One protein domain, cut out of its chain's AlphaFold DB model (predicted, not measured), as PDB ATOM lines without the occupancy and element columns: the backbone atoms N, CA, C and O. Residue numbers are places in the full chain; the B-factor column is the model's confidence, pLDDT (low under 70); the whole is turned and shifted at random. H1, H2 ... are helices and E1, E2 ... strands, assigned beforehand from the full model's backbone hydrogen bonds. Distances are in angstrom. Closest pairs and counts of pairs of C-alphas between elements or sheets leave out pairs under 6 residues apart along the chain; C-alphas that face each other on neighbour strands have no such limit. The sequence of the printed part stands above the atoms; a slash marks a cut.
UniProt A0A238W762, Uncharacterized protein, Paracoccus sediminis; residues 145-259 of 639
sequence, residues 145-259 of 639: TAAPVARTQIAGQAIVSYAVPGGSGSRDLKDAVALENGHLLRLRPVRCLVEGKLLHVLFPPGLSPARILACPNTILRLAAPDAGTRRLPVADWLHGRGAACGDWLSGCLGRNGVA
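AT A GLANCE: This is residues 145 to 259 of the 639 residues of an uncharacterized protein of Paracoccus sediminis (UniProt A0A238W762). One strongly twisted sheet of eight strands curls toward a barrel that stays open between its edge strands E4 and E5. H1 and H2 pack on the outside of the half with E1, E2, E6 and E5, and H3 sits beyond them, packed on H2. The printed part has 115 residues, with eight named strands, E1 to E8, followed along the chain by three named helices, H1 to H3. The sheet runs E4, E3, E7, E8, E1, E2, E6, E5 and is mixed, with E8 and E1 the parallel pair; the class is mixed, helices and strands. The whole is compact, with a radius of gyration of the C-alphas of 13.3 A and spans of 37 by 31 by 28 A.

IN THESE COORDINATES: E1, residues 145 to 154, begins at C-alpha 145 (-1.613, -8.330, 21.764), measures 24.9 A and bends by 63 degrees at residue 149. E2, residues 157 to 163, measures 20.0 A. The other strands are E6, residues 198 to 202, E5, residues 191 to 195, E8, residues 220 to 222, E7, residues 211 to 214, E3, residues 176 to 180, and E4, residues 183 to 187. H1 is residues 234 to 239. H2, residues 243 to 253, begins at C-alpha 243 (17.991, -10.215, 40.230) and measures 15.6 A. H3, residues 255 to 259, ends at C-alpha 259 (22.132, -22.907, 40.951).

HOW THE PARTS SIT: E1 is staggered, pairing with E8 over residues 145 to 146 and with E2 over residues 147 to 154. N 146 and O 221 are 2.8 A apart, within hydrogen-bond range. Across the hairpin E1 and E2, N 152 and O 159 are within range at 2.9 A. E2 and E6 are antiparallel, with N 162 and O 199 at 2.8 A, and in the hairpin E5 and E6 N 200 and O 193 are at 2.8 A. On the other side of E1, the hairpin E7 and E8 has N 222 and O 212 at 2.8 A, E3 and E7 have N 177 and O 213 at 2.9 A, and the hairpin E3 and E4 has N 178 and O 185 at 2.8 A. Residues 150 to 151 of E1 also pair, parallel, with residues 230 to 231. H2 is on the sheet, over E6, at a height of 8.3 A, and runs along the strands, at 11 degrees to E6 on the local plane; the C-alphas of Leu 193 in E5 and Trp 248 are the closest of E5 and H2, 7.0 A apart. H1 is on the sheet over E1, at a height of 9.0 A, and stands up from it by 47 degrees. H2 and H3 touch, the closest C-alphas being those of Ser 250 and Val 258, 5.6 A apart. In H1, H2 and H3 every O i to N i+4 pair is within hydrogen-bond range.

THE WHOLE: The two C-alphas farthest apart, those of Gly 182 and Ala 259, are 38.8 A apart. The printed part has no cut. The links E2 to E3 and E8 to H1 are long. The mean pLDDT of the printed part is 76.3; 24 residues are under 70, among them residues 165 to 172 and 254 to 259.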
ATOM      1  N   THR A 145      -2.418  -7.116  21.935       84.12
ATOM      2  CA  THR A 145      -1.613  -8.330  21.764       84.12
ATOM      3  C   THR A 145      -0.159  -8.075  22.124       84.12
ATOM      4  O   THR A 145       0.520  -7.291  21.466       84.12
ATOM      5  N   ALA A 146       0.336  -8.771  23.141       85.75
ATOM      6  CA  ALA A 146       1.738  -8.765  23.515       85.75
ATOM      7  C   ALA A 146       2.537  -9.693  22.588       85.75
ATOM      8  O   ALA A 146       2.258 -10.896  22.491       85.75
ATOM      9  N   ALA A 147       3.539  -9.131  21.913       86.12
ATOM     10  CA  ALA A 147       4.398  -9.869  20.996       86.12
ATOM     11  C   ALA A 147       5.477 -10.664  21.760       86.12
ATOM     12  O   ALA A 147       6.076 -10.128  22.703       86.12
ATOM     13  N   PRO A 148       5.755 -11.923  21.374       90.56
ATOM     14  CA  PRO A 148       6.846 -12.699  21.946       90.56
ATOM     15  C   PRO A 148       8.196 -12.110  21.516       90.56
ATOM     16  O   PRO A 148       8.469 -11.910  20.336       90.56
ATOM     17  N   VAL A 149       9.063 -11.841  22.488       89.25
ATOM     18  CA  VAL A 149      10.399 -11.255  22.286       89.25
ATOM     19  C   VAL A 149      11.468 -12.340  22.273       89.25
ATOM     20  O   VAL A 149      12.374 -12.340  21.439       89.25
ATOM     21  N   ALA A 150      11.373 -13.272  23.219       88.75
ATOM     22  CA  ALA A 150      12.319 -14.365  23.365       88.75
ATOM     23  C   ALA A 150      11.657 -15.579  24.011       88.75
ATOM     24  O   ALA A 150      10.729 -15.438  24.812       88.75
ATOM     25  N   ARG A 151      12.181 -16.767  23.713       89.56
ATOM     26  CA  ARG A 151      11.811 -18.012  24.387       89.56
ATOM     27  C   ARG A 151      13.037 -18.806  24.817       89.56
ATOM     28  O   ARG A 151      14.055 -18.796  24.124       89.56
ATOM     29  N   THR A 152      12.906 -19.524  25.922       87.50
ATOM     30  CA  THR A 152      13.892 -20.494  26.409       87.50
ATOM     31  C   THR A 152      13.182 -21.722  26.984       87.50
ATOM     32  O   THR A 152      11.954 -21.739  27.090       87.50
ATOM     33  N   GLN A 153      13.939 -22.766  27.313       83.88
ATOM     34  CA  GLN A 153      13.424 -23.978  27.943       83.88
ATOM     35  C   GLN A 153      14.227 -24.300  29.196       83.88
ATOM     36  O   GLN A 153      15.455 -24.304  29.157       83.88
ATOM     37  N   ILE A 154      13.529 -24.605  30.288       75.56
ATOM     38  CA  ILE A 154      14.125 -25.001  31.563       75.56
ATOM     39  C   ILE A 154      13.406 -26.246  32.073       75.56
ATOM     40  O   ILE A 154      12.192 -26.218  32.246       75.56
ATOM     41  N   ALA A 155      14.141 -27.336  32.319       73.00
ATOM     42  CA  ALA A 155      13.594 -28.585  32.867       73.00
ATOM     43  C   ALA A 155      12.328 -29.091  32.130       73.00
ATOM     44  O   ALA A 155      11.340 -29.474  32.752       73.00
ATOM     45  N   GLY A 156      12.333 -29.036  30.791       72.62
ATOM     46  CA  GLY A 156      11.197 -29.448  29.952       72.62
ATOM     47  C   GLY A 156      10.016 -28.464  29.914       72.62
ATOM     48  O   GLY A 156       9.030 -28.725  29.229       72.62
ATOM     49  N   GLN A 157      10.110 -27.327  30.606       80.00
ATOM     50  CA  GLN A 157       9.109 -26.259  30.608       80.00
ATOM     51  C   GLN A 157       9.567 -25.099  29.723       80.00
ATOM     52  O   GLN A 157      10.742 -24.728  29.718       80.00
ATOM     53  N   ALA A 158       8.645 -24.510  28.964       86.12
ATOM     54  CA  ALA A 158       8.943 -23.342  28.145       86.12
ATOM     55  C   ALA A 158       8.790 -22.056  28.965       86.12
ATOM     56  O   ALA A 158       7.824 -21.900  29.708       86.12
ATOM     57  N   ILE A 159       9.707 -21.108  28.779       89.12
ATOM     58  CA  ILE A 159       9.529 -19.724  29.219       89.12
ATOM     59  C   ILE A 159       9.448 -18.848  27.987       89.12
ATOM     60  O   ILE A 159      10.346 -18.878  27.142       89.12
ATOM     61  N   VAL A 160       8.403 -18.031  27.903       90.25
ATOM     62  CA  VAL A 160       8.265 -17.019  26.853       90.25
ATOM     63  C   VAL A 160       8.228 -15.641  27.494       90.25
ATOM     64  O   VAL A 160       7.553 -15.416  28.495       90.25
ATOM     65  N   SER A 161       9.013 -14.726  26.933       90.50
ATOM     66  CA  SER A 161       9.064 -13.319  27.329       90.50
ATOM     67  C   SER A 161       8.302 -12.488  26.314       90.50
ATOM     68  O   SER A 161       8.610 -12.550  25.126       90.50
ATOM     69  N   TYR A 162       7.347 -11.702  26.784       89.38
ATOM     70  CA  TYR A 162       6.459 -10.881  25.977       89.38
ATOM     71  C   TYR A 162       6.726  -9.403  26.218       89.38
ATOM     72  O   TYR A 162       6.944  -9.002  27.359       89.38
ATOM     73  N   ALA A 163       6.669  -8.592  25.166       87.38
ATOM     74  CA  ALA A 163       6.673  -7.141  25.307       87.38
ATOM     75  C   ALA A 163       5.275  -6.676  25.726       87.38
ATOM     76  O   ALA A 163       4.313  -6.857  24.978       87.38
ATOM     77  N   VAL A 164       5.164  -6.079  26.912       80.06
ATOM     78  CA  VAL A 164       3.911  -5.519  27.430       80.06
ATOM     79  C   VAL A 164       4.015  -3.993  27.532       80.06
ATOM     80  O   VAL A 164       5.062  -3.477  27.940       80.06
ATOM     81  N   PRO A 165       2.960  -3.241  27.160       64.62
ATOM     82  CA  PRO A 165       2.942  -1.799  27.359       64.62
ATOM     83  C   PRO A 165       3.081  -1.498  28.855       64.62
ATOM     84  O   PRO A 165       2.368  -2.059  29.683       64.62
ATOM     85  N   GLY A 166       4.045  -0.646  29.207       54.47
ATOM     86  CA  GLY A 166       4.322  -0.269  30.591       54.47
ATOM     87  C   GLY A 166       3.185   0.575  31.161       54.47
ATOM     88  O   GLY A 166       3.237   1.796  31.094       54.47
ATOM     89  N   GLY A 167       2.160  -0.081  31.695       51.88
ATOM     90  CA  GLY A 167       0.992   0.548  32.301       51.88
ATOM     91  C   GLY A 167       0.123  -0.504  32.985       51.88
ATOM     92  O   GLY A 167      -0.534  -1.295  32.323       51.88
ATOM     93  N   SER A 168       0.196  -0.540  34.319       47.41
ATOM     94  CA  SER A 168      -0.854  -0.984  35.254       47.41
ATOM     95  C   SER A 168      -1.856  -2.045  34.759       47.41
ATOM     96  O   SER A 168      -2.938  -1.723  34.288       47.41
ATOM     97  N   GLY A 169      -1.525  -3.323  34.980       50.03
ATOM     98  CA  GLY A 169      -2.478  -4.438  34.886       50.03
ATOM     99  C   GLY A 169      -1.822  -5.820  34.946       50.03
ATOM    100  O   GLY A 169      -2.344  -6.726  35.583       50.03
ATOM    101  N   SER A 170      -0.626  -5.984  34.371       52.44
ATOM    102  CA  SER A 170       0.005  -7.307  34.201       52.44
ATOM    103  C   SER A 170       0.666  -7.900  35.452       52.44
ATOM    104  O   SER A 170       1.243  -8.978  35.367       52.44
ATOM    105  N   ARG A 171       0.634  -7.208  36.601       56.19
ATOM    106  CA  ARG A 171       1.414  -7.591  37.795       56.19
ATOM    107  C   ARG A 171       0.897  -8.838  38.518       56.19
ATOM    108  O   ARG A 171       1.634  -9.377  39.329       56.19
ATOM    109  N   ASP A 172      -0.326  -9.287  38.231       60.56
ATOM    110  CA  ASP A 172      -0.990 -10.340  39.009       60.56
ATOM    111  C   ASP A 172      -1.781 -11.304  38.101       60.56
ATOM    112  O   ASP A 172      -2.983 -11.530  38.252       60.56
ATOM    113  N   LEU A 173      -1.103 -11.853  37.088       70.50
ATOM    114  CA  LEU A 173      -1.651 -12.898  36.220       70.50
ATOM    115  C   LEU A 173      -1.755 -14.208  37.008       70.50
ATOM    116  O   LEU A 173      -0.862 -15.046  36.964       70.50
ATOM    117  N   LYS A 174      -2.844 -14.369  37.758       68.19
ATOM    118  CA  LYS A 174      -3.148 -15.611  38.490       68.19
ATOM    119  C   LYS A 174      -3.852 -16.636  37.604       68.19
ATOM    120  O   LYS A 174      -3.616 -17.836  37.740       68.19
ATOM    121  N   ASP A 175      -4.642 -16.128  36.659       74.12
ATOM    122  CA  ASP A 175      -5.523 -16.898  35.794       74.12
ATOM    123  C   ASP A 175      -5.306 -16.543  34.327       74.12
ATOM    124  O   ASP A 175      -5.374 -15.374  33.928       74.12
ATOM    125  N   ALA A 176      -5.124 -17.569  33.506       79.56
ATOM    126  CA  ALA A 176      -5.153 -17.425  32.062       79.56
ATOM    127  C   ALA A 176      -5.850 -18.615  31.411       79.56
ATOM    128  O   ALA A 176      -6.010 -19.676  32.021       79.56
ATOM    129  N   VAL A 177      -6.264 -18.430  30.166       80.81
ATOM    130  CA  VAL A 177      -6.831 -19.485  29.334       80.81
ATOM    131  C   VAL A 177      -5.984 -19.604  28.080       80.81
ATOM    132  O   VAL A 177      -5.804 -18.629  27.348       80.81
ATOM    133  N   ALA A 178      -5.439 -20.793  27.850       82.19
ATOM    134  CA  ALA A 178      -4.790 -21.150  26.601       82.19
ATOM    135  C   ALA A 178      -5.837 -21.678  25.616       82.19
ATOM    136  O   ALA A 178      -6.707 -22.467  25.986       82.19
ATOM    137  N   LEU A 179      -5.748 -21.227  24.368       78.25
ATOM    138  CA  LEU A 179      -6.551 -21.721  23.253       78.25
ATOM    139  C   LEU A 179      -5.692 -22.667  22.413       78.25
ATOM    140  O   LEU A 179      -4.849 -22.202  21.644       78.25
ATOM    141  N   GLU A 180      -5.902 -23.973  22.553       76.31
ATOM    142  CA  GLU A 180      -5.105 -25.012  21.887       76.31
ATOM    143  C   GLU A 180      -6.022 -25.972  21.126       76.31
ATOM    144  O   GLU A 180      -6.942 -26.540  21.704       76.31
ATOM    145  N   ASN A 181      -5.797 -26.131  19.817       72.50
ATOM    146  CA  ASN A 181      -6.560 -27.041  18.948       72.50
ATOM    147  C   ASN A 181      -8.096 -26.908  19.073       72.50
ATOM    148  O   ASN A 181      -8.814 -27.898  19.019       72.50
ATOM    149  N   GLY A 182      -8.602 -25.684  19.269       70.12
ATOM    150  CA  GLY A 182     -10.038 -25.425  19.446       70.12
ATOM    151  C   GLY A 182     -10.570 -25.664  20.865       70.12
ATOM    152  O   GLY A 182     -11.764 -25.511  21.090       70.12
ATOM    153  N   HIS A 183      -9.717 -25.981  21.839       75.38
ATOM    154  CA  HIS A 183     -10.102 -26.172  23.237       75.38
ATOM    155  C   HIS A 183      -9.613 -25.033  24.135       75.38
ATOM    156  O   HIS A 183      -8.553 -24.443  23.916       75.38
ATOM    157  N   LEU A 184     -10.398 -24.746  25.178       80.12
ATOM    158  CA  LEU A 184     -10.057 -23.789  26.228       80.12
ATOM    159  C   LEU A 184      -9.425 -24.529  27.407       80.12
ATOM    160  O   LEU A 184     -10.096 -25.292  28.103       80.12
ATOM    161  N   LEU A 185      -8.143 -24.274  27.653       79.94
ATOM    162  CA  LEU A 185      -7.386 -24.851  28.760       79.94
ATOM    163  C   LEU A 185      -7.119 -23.786  29.818       79.94
ATOM    164  O   LEU A 185      -6.431 -22.795  29.575       79.94
ATOM    165  N   ARG A 186      -7.654 -23.985  31.022       78.88
ATOM    166  CA  ARG A 186      -7.449 -23.052  32.132       78.88
ATOM    167  C   ARG A 186      -6.085 -23.283  32.781       78.88
ATOM    168  O   ARG A 186      -5.814 -24.361  33.300       78.88
ATOM    169  N   LEU A 187      -5.257 -22.247  32.809       76.38
ATOM    170  CA  LEU A 187      -3.951 -22.244  33.458       76.38
ATOM    171  C   LEU A 187      -4.090 -21.626  34.856       76.38
ATOM    172  O   LEU A 187      -4.358 -20.430  34.980       76.38
ATOM    173  N   ARG A 188      -3.943 -22.443  35.910       72.19
ATOM    174  CA  ARG A 188      -4.003 -22.012  37.319       72.19
ATOM    175  C   ARG A 188      -3.055 -22.828  38.218       72.19
ATOM    176  O   ARG A 188      -3.205 -24.048  38.246       72.19
ATOM    177  N   PRO A 189      -2.166 -22.192  39.010       70.94
ATOM    178  CA  PRO A 189      -1.749 -20.788  38.924       70.94
ATOM    179  C   PRO A 189      -0.824 -20.560  37.720       70.94
ATOM    180  O   PRO A 189       0.038 -21.391  37.424       70.94
ATOM    181  N   VAL A 190      -0.960 -19.418  37.042       76.62
ATOM    182  CA  VAL A 190       0.014 -19.014  36.015       76.62
ATOM    183  C   VAL A 190       1.289 -18.537  36.702       76.62
ATOM    184  O   VAL A 190       1.282 -17.588  37.484       76.62
ATOM    185  N   ARG A 191       2.411 -19.190  36.402       85.31
ATOM    186  CA  ARG A 191       3.721 -18.768  36.899       85.31
ATOM    187  C   ARG A 191       4.262 -17.689  35.978       85.31
ATOM    188  O   ARG A 191       4.668 -17.976  34.853       85.31
ATOM    189  N   CYS A 192       4.268 -16.449  36.449       86.00
ATOM    190  CA  CYS A 192       4.744 -15.317  35.668       86.00
ATOM    191  C   CYS A 192       5.549 -14.322  36.504       86.00
ATOM    192  O   CYS A 192       5.460 -14.309  37.733       86.00
ATOM    193  N   LEU A 193       6.316 -13.488  35.810       86.00
ATOM    194  CA  LEU A 193       7.054 -12.368  36.374       86.00
ATOM    195  C   LEU A 193       6.969 -11.172  35.434       86.00
ATOM    196  O   LEU A 193       7.154 -11.312  34.227       86.00
ATOM    197  N   VAL A 194       6.746  -9.985  35.994       83.81
ATOM    198  CA  VAL A 194       6.842  -8.724  35.255       83.81
ATOM    199  C   VAL A 194       8.174  -8.060  35.572       83.81
ATOM    200  O   VAL A 194       8.459  -7.768  36.732       83.81
ATOM    201  N   GLU A 195       8.958  -7.777  34.536       82.50
ATOM    202  CA  GLU A 195      10.240  -7.086  34.631       82.50
ATOM    203  C   GLU A 195      10.282  -5.920  33.634       82.50
ATOM    204  O   GLU A 195      10.397  -6.101  32.421       82.50
ATOM    205  N   GLY A 196      10.165  -4.688  34.132       81.19
ATOM    206  CA  GLY A 196      10.109  -3.500  33.278       81.19
ATOM    207  C   GLY A 196       8.943  -3.561  32.282       81.19
ATOM    208  O   GLY A 196       7.781  -3.545  32.683       81.19
ATOM    209  N   LYS A 197       9.257  -3.618  30.980       83.88
ATOM    210  CA  LYS A 197       8.285  -3.767  29.875       83.88
ATOM    211  C   LYS A 197       8.145  -5.217  29.387       83.88
ATOM    212  O   LYS A 197       7.618  -5.451  28.300       83.88
ATOM    213  N   LEU A 198       8.659  -6.182  30.145       86.50
ATOM    214  CA  LEU A 198       8.600  -7.598  29.810       86.50
ATOM    215  C   LEU A 198       7.695  -8.354  30.777       86.50
ATOM    216  O   LEU A 198       7.711  -8.134  31.986       86.50
ATOM    217  N   LEU A 199       6.923  -9.276  30.219       87.12
ATOM    218  CA  LEU A 199       6.184 -10.289  30.953       87.12
ATOM    219  C   LEU A 199       6.790 -11.655  30.631       87.12
ATOM    220  O   LEU A 199       6.754 -12.099  29.485       87.12
ATOM    221  N   HIS A 200       7.324 -12.325  31.640       88.50
ATOM    222  CA  HIS A 200       7.838 -13.683  31.546       88.50
ATOM    223  C   HIS A 200       6.757 -14.655  32.002       88.50
ATOM    224  O   HIS A 200       6.206 -14.495  33.089       88.50
ATOM    225  N   VAL A 201       6.450 -15.657  31.182       87.75
ATOM    226  CA  VAL A 201       5.467 -16.700  31.496       87.75
ATOM    227  C   VAL A 201       6.151 -18.055  31.413       87.75
ATOM    228  O   VAL A 201       6.730 -18.386  30.378       87.75
ATOM    229  N   LEU A 202       6.085 -18.819  32.502       87.31
ATOM    230  CA  LEU A 202       6.534 -20.206  32.584       87.31
ATOM    231  C   LEU A 202       5.338 -21.127  32.331       87.31
ATOM    232  O   LEU A 202       4.355 -21.115  33.074       87.31
ATOM    233  N   PHE A 203       5.435 -21.922  31.273       82.88
ATOM    234  CA  PHE A 203       4.386 -22.833  30.840       82.88
ATOM    235  C   PHE A 203       4.502 -24.188  31.548       82.88
ATOM    236  O   PHE A 203       5.620 -24.671  31.751       82.88
ATOM    237  N   PRO A 204       3.373 -24.833  31.896       76.94
ATOM    238  CA  PRO A 204       3.383 -26.195  32.418       76.94
ATOM    239  C   PRO A 204       4.069 -27.184  31.458       76.94
ATOM    240  O   PRO A 204       4.035 -26.976  30.241       76.94
ATOM    241  N   PRO A 205       4.658 -28.283  31.970       73.19
ATOM    242  CA  PRO A 205       5.233 -29.328  31.127       73.19
ATOM    243  C   PRO A 205       4.203 -29.870  30.130       73.19
ATOM    244  O   PRO A 205       3.063 -30.135  30.503       73.19
ATOM    245  N   GLY A 206       4.608 -30.045  28.872       67.56
ATOM    246  CA  GLY A 206       3.752 -30.603  27.819       67.56
ATOM    247  C   GLY A 206       2.725 -29.637  27.217       67.56
ATOM    248  O   GLY A 206       2.150 -29.970  26.187       67.56
ATOM    249  N   LEU A 207       2.530 -28.441  27.788       72.56
ATOM    250  CA  LEU A 207       1.658 -27.428  27.195       72.56
ATOM    251  C   LEU A 207       2.429 -26.626  26.142       72.56
ATOM    252  O   LEU A 207       3.458 -26.008  26.445       72.56
ATOM    253  N   SER A 208       1.940 -26.620  24.901       68.62
ATOM    254  CA  SER A 208       2.553 -25.806  23.857       68.62
ATOM    255  C   SER A 208       2.265 -24.314  24.109       68.62
ATOM    256  O   SER A 208       1.203 -23.964  24.631       68.62
ATOM    257  N   PRO A 209       3.192 -23.394  23.778       65.62
ATOM    258  CA  PRO A 209       2.920 -21.961  23.851       65.62
ATOM    259  C   PRO A 209       1.856 -21.540  22.822       65.62
ATOM    260  O   PRO A 209       2.172 -21.131  21.705       65.62
ATOM    261  N   ALA A 210       0.588 -21.681  23.195       67.12
ATOM    262  CA  ALA A 210      -0.567 -21.354  22.370       67.12
ATOM    263  C   ALA A 210      -0.963 -19.869  22.490       67.12
ATOM    264  O   ALA A 210      -0.331 -19.093  23.214       67.12
ATOM    265  N   ARG A 211      -2.028 -19.450  21.790       76.38
ATOM    266  CA  ARG A 211      -2.627 -18.123  22.014       76.38
ATOM    267  C   ARG A 211      -3.232 -18.111  23.415       76.38
ATOM    268  O   ARG A 211      -4.135 -18.897  23.696       76.38
ATOM    269  N   ILE A 212      -2.740 -17.237  24.286       77.31
ATOM    270  CA  ILE A 212      -3.250 -17.115  25.654       77.31
ATOM    271  C   ILE A 212      -4.059 -15.834  25.777       77.31
ATOM    272  O   ILE A 212      -3.593 -14.760  25.398       77.31
ATOM    273  N   LEU A 213      -5.242 -15.947  26.371       74.38
ATOM    274  CA  LEU A 213      -5.972 -14.810  26.909       74.38
ATOM    275  C   LEU A 213      -5.841 -14.840  28.419       74.38
ATOM    276  O   LEU A 213      -6.282 -15.773  29.094       74.38
ATOM    277  N   ALA A 214      -5.177 -13.826  28.943       70.50
ATOM    278  CA  ALA A 214      -4.946 -13.708  30.357       70.50
ATOM    279  C   ALA A 214      -5.917 -12.701  30.965       70.50
ATOM    280  O   ALA A 214      -6.214 -11.672  30.353       70.50
ATOM    281  N   CYS A 215      -6.404 -12.997  32.171       67.94
ATOM    282  CA  CYS A 215      -7.491 -12.246  32.798       67.94
ATOM    283  C   CYS A 215      -7.041 -11.462  34.045       67.94
ATOM    284  O   CYS A 215      -7.629 -11.677  35.111       67.94
ATOM    285  N   PRO A 216      -6.053 -10.543  33.979       64.38
ATOM    286  CA  PRO A 216      -5.835  -9.608  35.076       64.38
ATOM    287  C   PRO A 216      -6.972  -8.562  35.119       64.38
ATOM    288  O   PRO A 216      -8.055  -8.780  34.566       64.38
ATOM    289  N   ASN A 217      -6.765  -7.415  35.775       62.84
ATOM    290  CA  ASN A 217      -7.749  -6.316  35.810       62.84
ATOM    291  C   ASN A 217      -8.161  -5.822  34.406       62.84
ATOM    292  O   ASN A 217      -9.242  -5.269  34.252       62.84
ATOM    293  N   THR A 218      -7.335  -6.070  33.387       68.88
ATOM    294  CA  THR A 218      -7.615  -5.800  31.970       68.88
ATOM    295  C   THR A 218      -7.183  -7.005  31.149       68.88
ATOM    296  O   THR A 218      -6.066  -7.486  31.330       68.88
ATOM    297  N   ILE A 219      -8.035  -7.519  30.263       78.00
ATOM    298  CA  ILE A 219      -7.708  -8.708  29.461       78.00
ATOM    299  C   ILE A 219      -6.506  -8.423  28.548       78.00
ATOM    300  O   ILE A 219      -6.453  -7.393  27.879       78.00
ATOM    301  N   LEU A 220      -5.542  -9.347  28.522       80.88
ATOM    302  CA  LEU A 220      -4.332  -9.263  27.701       80.88
ATOM    303  C   LEU A 220      -4.218 -10.497  26.805       80.88
ATOM    304  O   LEU A 220      -4.318 -11.626  27.292       80.88
ATOM    305  N   ARG A 221      -3.937 -10.292  25.513       84.19
ATOM    306  CA  ARG A 221      -3.646 -11.386  24.579       84.19
ATOM    307  C   ARG A 221      -2.143 -11.603  24.464       84.19
ATOM    308  O   ARG A 221      -1.410 -10.674  24.144       84.19
ATOM    309  N   LEU A 222      -1.673 -12.828  24.677       85.88
ATOM    310  CA  LEU A 222      -0.289 -13.227  24.413       85.88
ATOM    311  C   LEU A 222      -0.250 -14.014  23.103       85.88
ATOM    312  O   LEU A 222      -0.950 -15.021  22.955       85.88
ATOM    313  N   ALA A 223       0.546 -13.549  22.141       84.81
ATOM    314  CA  ALA A 223       0.697 -14.243  20.866       84.81
ATOM    315  C   ALA A 223       1.503 -15.549  21.012       84.81
ATOM    316  O   ALA A 223       2.332 -15.705  21.910       84.81
ATOM    317  N   ALA A 224       1.267 -16.502  20.112       84.81
ATOM    318  CA  ALA A 224       2.074 -17.715  20.054       84.81
ATOM    319  C   ALA A 224       3.488 -17.382  19.524       84.81
ATOM    320  O   ALA A 224       3.604 -16.562  18.608       84.81
ATOM    321  N   PRO A 225       4.564 -17.994  20.054       83.25
ATOM    322  CA  PRO A 225       5.908 -17.867  19.502       83.25
ATOM    323  C   PRO A 225       5.978 -18.397  18.070       83.25
ATOM    324  O   PRO A 225       5.608 -19.540  17.801       83.25
ATOM    325  N   ASP A 226       6.540 -17.602  17.175       82.06
ATOM    326  CA  ASP A 226       6.729 -17.927  15.764       82.06
ATOM    327  C   ASP A 226       8.208 -18.236  15.436       82.06
ATOM    328  O   ASP A 226       9.048 -18.464  16.322       82.06
ATOM    329  N   ALA A 227       8.534 -18.297  14.141       72.44
ATOM    330  CA  ALA A 227       9.906 -18.465  13.662       72.44
ATOM    331  C   ALA A 227      10.792 -17.236  13.950       72.44
ATOM    332  O   ALA A 227      11.998 -17.394  14.134       72.44
ATOM    333  N   GLY A 228      10.204 -16.036  14.034       72.75
ATOM    334  CA  GLY A 228      10.905 -14.789  14.355       72.75
ATOM    335  C   GLY A 228      11.257 -14.638  15.840       72.75
ATOM    336  O   GLY A 228      12.167 -13.885  16.193       72.75
ATOM    337  N   THR A 229      10.586 -15.383  16.723       83.38
ATOM    338  CA  THR A 229      10.836 -15.339  18.167       83.38
ATOM    339  C   THR A 229      12.214 -15.910  18.512       83.38
ATOM    340  O   THR A 229      12.463 -17.114  18.368       83.38
ATOM    341  N   ARG A 230      13.096 -15.060  19.058       83.50
ATOM    342  CA  ARG A 230      14.476 -15.424  19.418       83.50
ATOM    343  C   ARG A 230      14.496 -16.582  20.419       83.50
ATOM    344  O   ARG A 230      13.953 -16.471  21.518       83.50
ATOM    345  N   ARG A 231      15.138 -17.693  20.055       84.81
ATOM    346  CA  ARG A 231      15.413 -18.807  20.974       84.81
ATOM    347  C   ARG A 231      16.738 -18.543  21.677       84.81
ATOM    348  O   ARG A 231      17.764 -18.477  21.007       84.81
ATOM    349  N   LEU A 232      16.701 -18.377  22.994       79.62
ATOM    350  CA  LEU A 232      17.883 -18.114  23.810       79.62
ATOM    351  C   LEU A 232      18.164 -19.305  24.734       79.62
ATOM    352  O   LEU A 232      17.226 -19.826  25.345       79.62
ATOM    353  N   PRO A 233      19.431 -19.723  24.885       75.69
ATOM    354  CA  PRO A 233      19.852 -20.548  26.011       75.69
ATOM    355  C   PRO A 233      19.457 -19.905  27.347       75.69
ATOM    356  O   PRO A 233      19.367 -18.683  27.452       75.69
ATOM    357  N   VAL A 234      19.238 -20.721  28.380       76.12
ATOM    358  CA  VAL A 234      18.785 -20.254  29.706       76.12
ATOM    359  C   VAL A 234      19.746 -19.231  30.308       76.12
ATOM    360  O   VAL A 234      19.304 -18.220  30.845       76.12
ATOM    361  N   ALA A 235      21.054 -19.470  30.173       70.38
ATOM    362  CA  ALA A 235      22.091 -18.569  30.665       70.38
ATOM    363  C   ALA A 235      22.041 -17.199  29.968       70.38
ATOM    364  O   ALA A 235      22.028 -16.178  30.645       70.38
ATOM    365  N   ASP A 236      21.920 -17.168  28.638       74.25
ATOM    366  CA  ASP A 236      21.826 -15.921  27.861       74.25
ATOM    367  C   ASP A 236      20.515 -15.182  28.134       74.25
ATOM    368  O   ASP A 236      20.468 -13.952  28.190       74.25
ATOM    369  N   TRP A 237      19.434 -15.942  28.324       83.81
ATOM    370  CA  TRP A 237      18.147 -15.392  28.714       83.81
ATOM    371  C   TRP A 237      18.217 -14.742  30.101       83.81
ATOM    372  O   TRP A 237      17.676 -13.651  30.257       83.81
ATOM    373  N   LEU A 238      18.912 -15.357  31.067       81.25
ATOM    374  CA  LEU A 238      19.139 -14.819  32.415       81.25
ATOM    375  C   LEU A 238      20.118 -13.638  32.435       81.25
ATOM    376  O   LEU A 238      19.920 -12.706  33.206       81.25
ATOM    377  N   HIS A 239      21.154 -13.650  31.591       74.88
ATOM    378  CA  HIS A 239      22.213 -12.634  31.586       74.88
ATOM    379  C   HIS A 239      21.686 -11.218  31.305       74.88
ATOM    380  O   HIS A 239      22.222 -10.236  31.809       74.88
ATOM    381  N   GLY A 240      20.606 -11.105  30.529       68.44
ATOM    382  CA  GLY A 240      19.941  -9.834  30.241       68.44
ATOM    383  C   GLY A 240      18.822  -9.448  31.217       68.44
ATOM    384  O   GLY A 240      17.957  -8.665  30.816       68.44
ATOM    385  N   ARG A 241      18.752 -10.043  32.417       81.50
ATOM    386  CA  ARG A 241      17.644  -9.872  33.381       81.50
ATOM    387  C   ARG A 241      18.159  -9.508  34.772       81.50
ATOM    388  O   ARG A 241      19.272  -9.856  35.157       81.50
ATOM    389  N   GLY A 242      17.338  -8.794  35.527       75.25
ATOM    390  CA  GLY A 242      17.612  -8.368  36.892       75.25
ATOM    391  C   GLY A 242      17.486  -9.502  37.910       75.25
ATOM    392  O   GLY A 242      16.924 -10.565  37.641       75.25
ATOM    393  N   ALA A 243      17.966  -9.243  39.131       77.75
ATOM    394  CA  ALA A 243      17.991 -10.215  40.230       77.75
ATOM    395  C   ALA A 243      16.614 -10.840  40.534       77.75
ATOM    396  O   ALA A 243      16.518 -12.045  40.765       77.75
ATOM    397  N   ALA A 244      15.536 -10.056  40.408       78.69
ATOM    398  CA  ALA A 244      14.160 -10.518  40.604       78.69
ATOM    399  C   ALA A 244      13.775 -11.699  39.690       78.69
ATOM    400  O   ALA A 244      12.969 -12.546  40.075       78.69
ATOM    401  N   CYS A 245      14.368 -11.789  38.495       82.81
ATOM    402  CA  CYS A 245      14.133 -12.889  37.566       82.81
ATOM    403  C   CYS A 245      14.774 -14.200  38.030       82.81
ATOM    404  O   CYS A 245      14.159 -15.265  37.925       82.81
ATOM    405  N   GLY A 246      15.985 -14.125  38.585       78.75
ATOM    406  CA  GLY A 246      16.656 -15.275  39.188       78.75
ATOM    407  C   GLY A 246      15.921 -15.785  40.430       78.75
ATOM    408  O   GLY A 246      15.728 -16.995  40.580       78.75
ATOM    409  N   ASP A 247      15.446 -14.871  41.279       79.75
ATOM    410  CA  ASP A 247      14.691 -15.207  42.492       79.75
ATOM    411  C   ASP A 247      13.341 -15.854  42.168       79.75
ATOM    412  O   ASP A 247      12.986 -16.888  42.742       79.75
ATOM    413  N   TRP A 248      12.615 -15.301  41.193       86.12
ATOM    414  CA  TRP A 248      11.356 -15.867  40.711       86.12
ATOM    415  C   TRP A 248      11.531 -17.288  40.168       86.12
ATOM    416  O   TRP A 248      10.778 -18.192  40.546       86.12
ATOM    417  N   LEU A 249      12.549 -17.519  39.332       83.25
ATOM    418  CA  LEU A 249      12.843 -18.862  38.831       83.25
ATOM    419  C   LEU A 249      13.247 -19.821  39.944       83.25
ATOM    420  O   LEU A 249      12.822 -20.977  39.936       83.25
ATOM    421  N   SER A 250      14.009 -19.339  40.925       78.50
ATOM    422  CA  SER A 250      14.406 -20.134  42.087       78.50
ATOM    423  C   SER A 250      13.196 -20.525  42.933       78.50
ATOM    424  O   SER A 250      13.143 -21.643  43.443       78.50
ATOM    425  N   GLY A 251      12.196 -19.645  43.037       78.94
ATOM    426  CA  GLY A 251      10.904 -19.946  43.654       78.94
ATOM    427  C   GLY A 251      10.056 -20.932  42.843       78.94
ATOM    428  O   GLY A 251       9.362 -21.763  43.423       78.94
ATOM    429  N   CYS A 252      10.133 -20.895  41.509       76.31
ATOM    430  CA  CYS A 252       9.371 -21.793  40.637       76.31
ATOM    431  C   CYS A 252       9.960 -23.213  40.545       76.31
ATOM    432  O   CYS A 252       9.201 -24.182  40.453       76.31
ATOM    433  N   LEU A 253      11.289 -23.342  40.525       72.81
ATOM    434  CA  LEU A 253      12.010 -24.588  40.213       72.81
ATOM    435  C   LEU A 253      12.845 -25.131  41.387       72.81
ATOM    436  O   LEU A 253      13.409 -26.219  41.289       72.81
ATOM    437  N   GLY A 254      12.924 -24.392  42.498       66.94
ATOM    438  CA  GLY A 254      13.786 -24.685  43.643       66.94
ATOM    439  C   GLY A 254      15.194 -24.092  43.493       66.94
ATOM    440  O   GLY A 254      15.781 -24.088  42.409       66.94
ATOM    441  N   ARG A 255      15.779 -23.617  44.608       56.31
ATOM    442  CA  ARG A 255      17.105 -22.951  44.643       56.31
ATOM    443  C   ARG A 255      18.232 -23.798  44.034       56.31
ATOM    444  O   ARG A 255      19.095 -23.266  43.344       56.31
ATOM    445  N   ASN A 256      18.191 -25.117  44.227       52.50
ATOM    446  CA  ASN A 256      19.192 -26.041  43.681       52.50
ATOM    447  C   ASN A 256      19.075 -26.218  42.157       52.50
ATOM    448  O   ASN A 256      20.086 -26.465  41.503       52.50
ATOM    449  N   GLY A 257      17.873 -26.049  41.592       55.72
ATOM    450  CA  GLY A 257      17.629 -26.128  40.152       55.72
ATOM    451  C   GLY A 257      18.175 -24.916  39.401       55.72
ATOM    452  O   GLY A 257      18.744 -25.070  38.334       55.72
ATOM    453  N   VAL A 258      18.090 -23.710  39.971       54.97
ATOM    454  CA  VAL A 258      18.661 -22.499  39.342       54.97
ATOM    455  C   VAL A 258      20.177 -22.419  39.537       54.97
ATOM    456  O   VAL A 258      20.901 -22.054  38.614       54.97
ATOM    457  N   ALA A 259      20.691 -22.855  40.691       50.91
ATOM    458  CA  ALA A 259      22.132 -22.907  40.951       50.91
ATOM    459  C   ALA A 259      22.889 -23.956  40.105       50.91
ATOM    460  O   ALA A 259      24.105 -23.835  39.940       50.91
TER     461      ALA A 259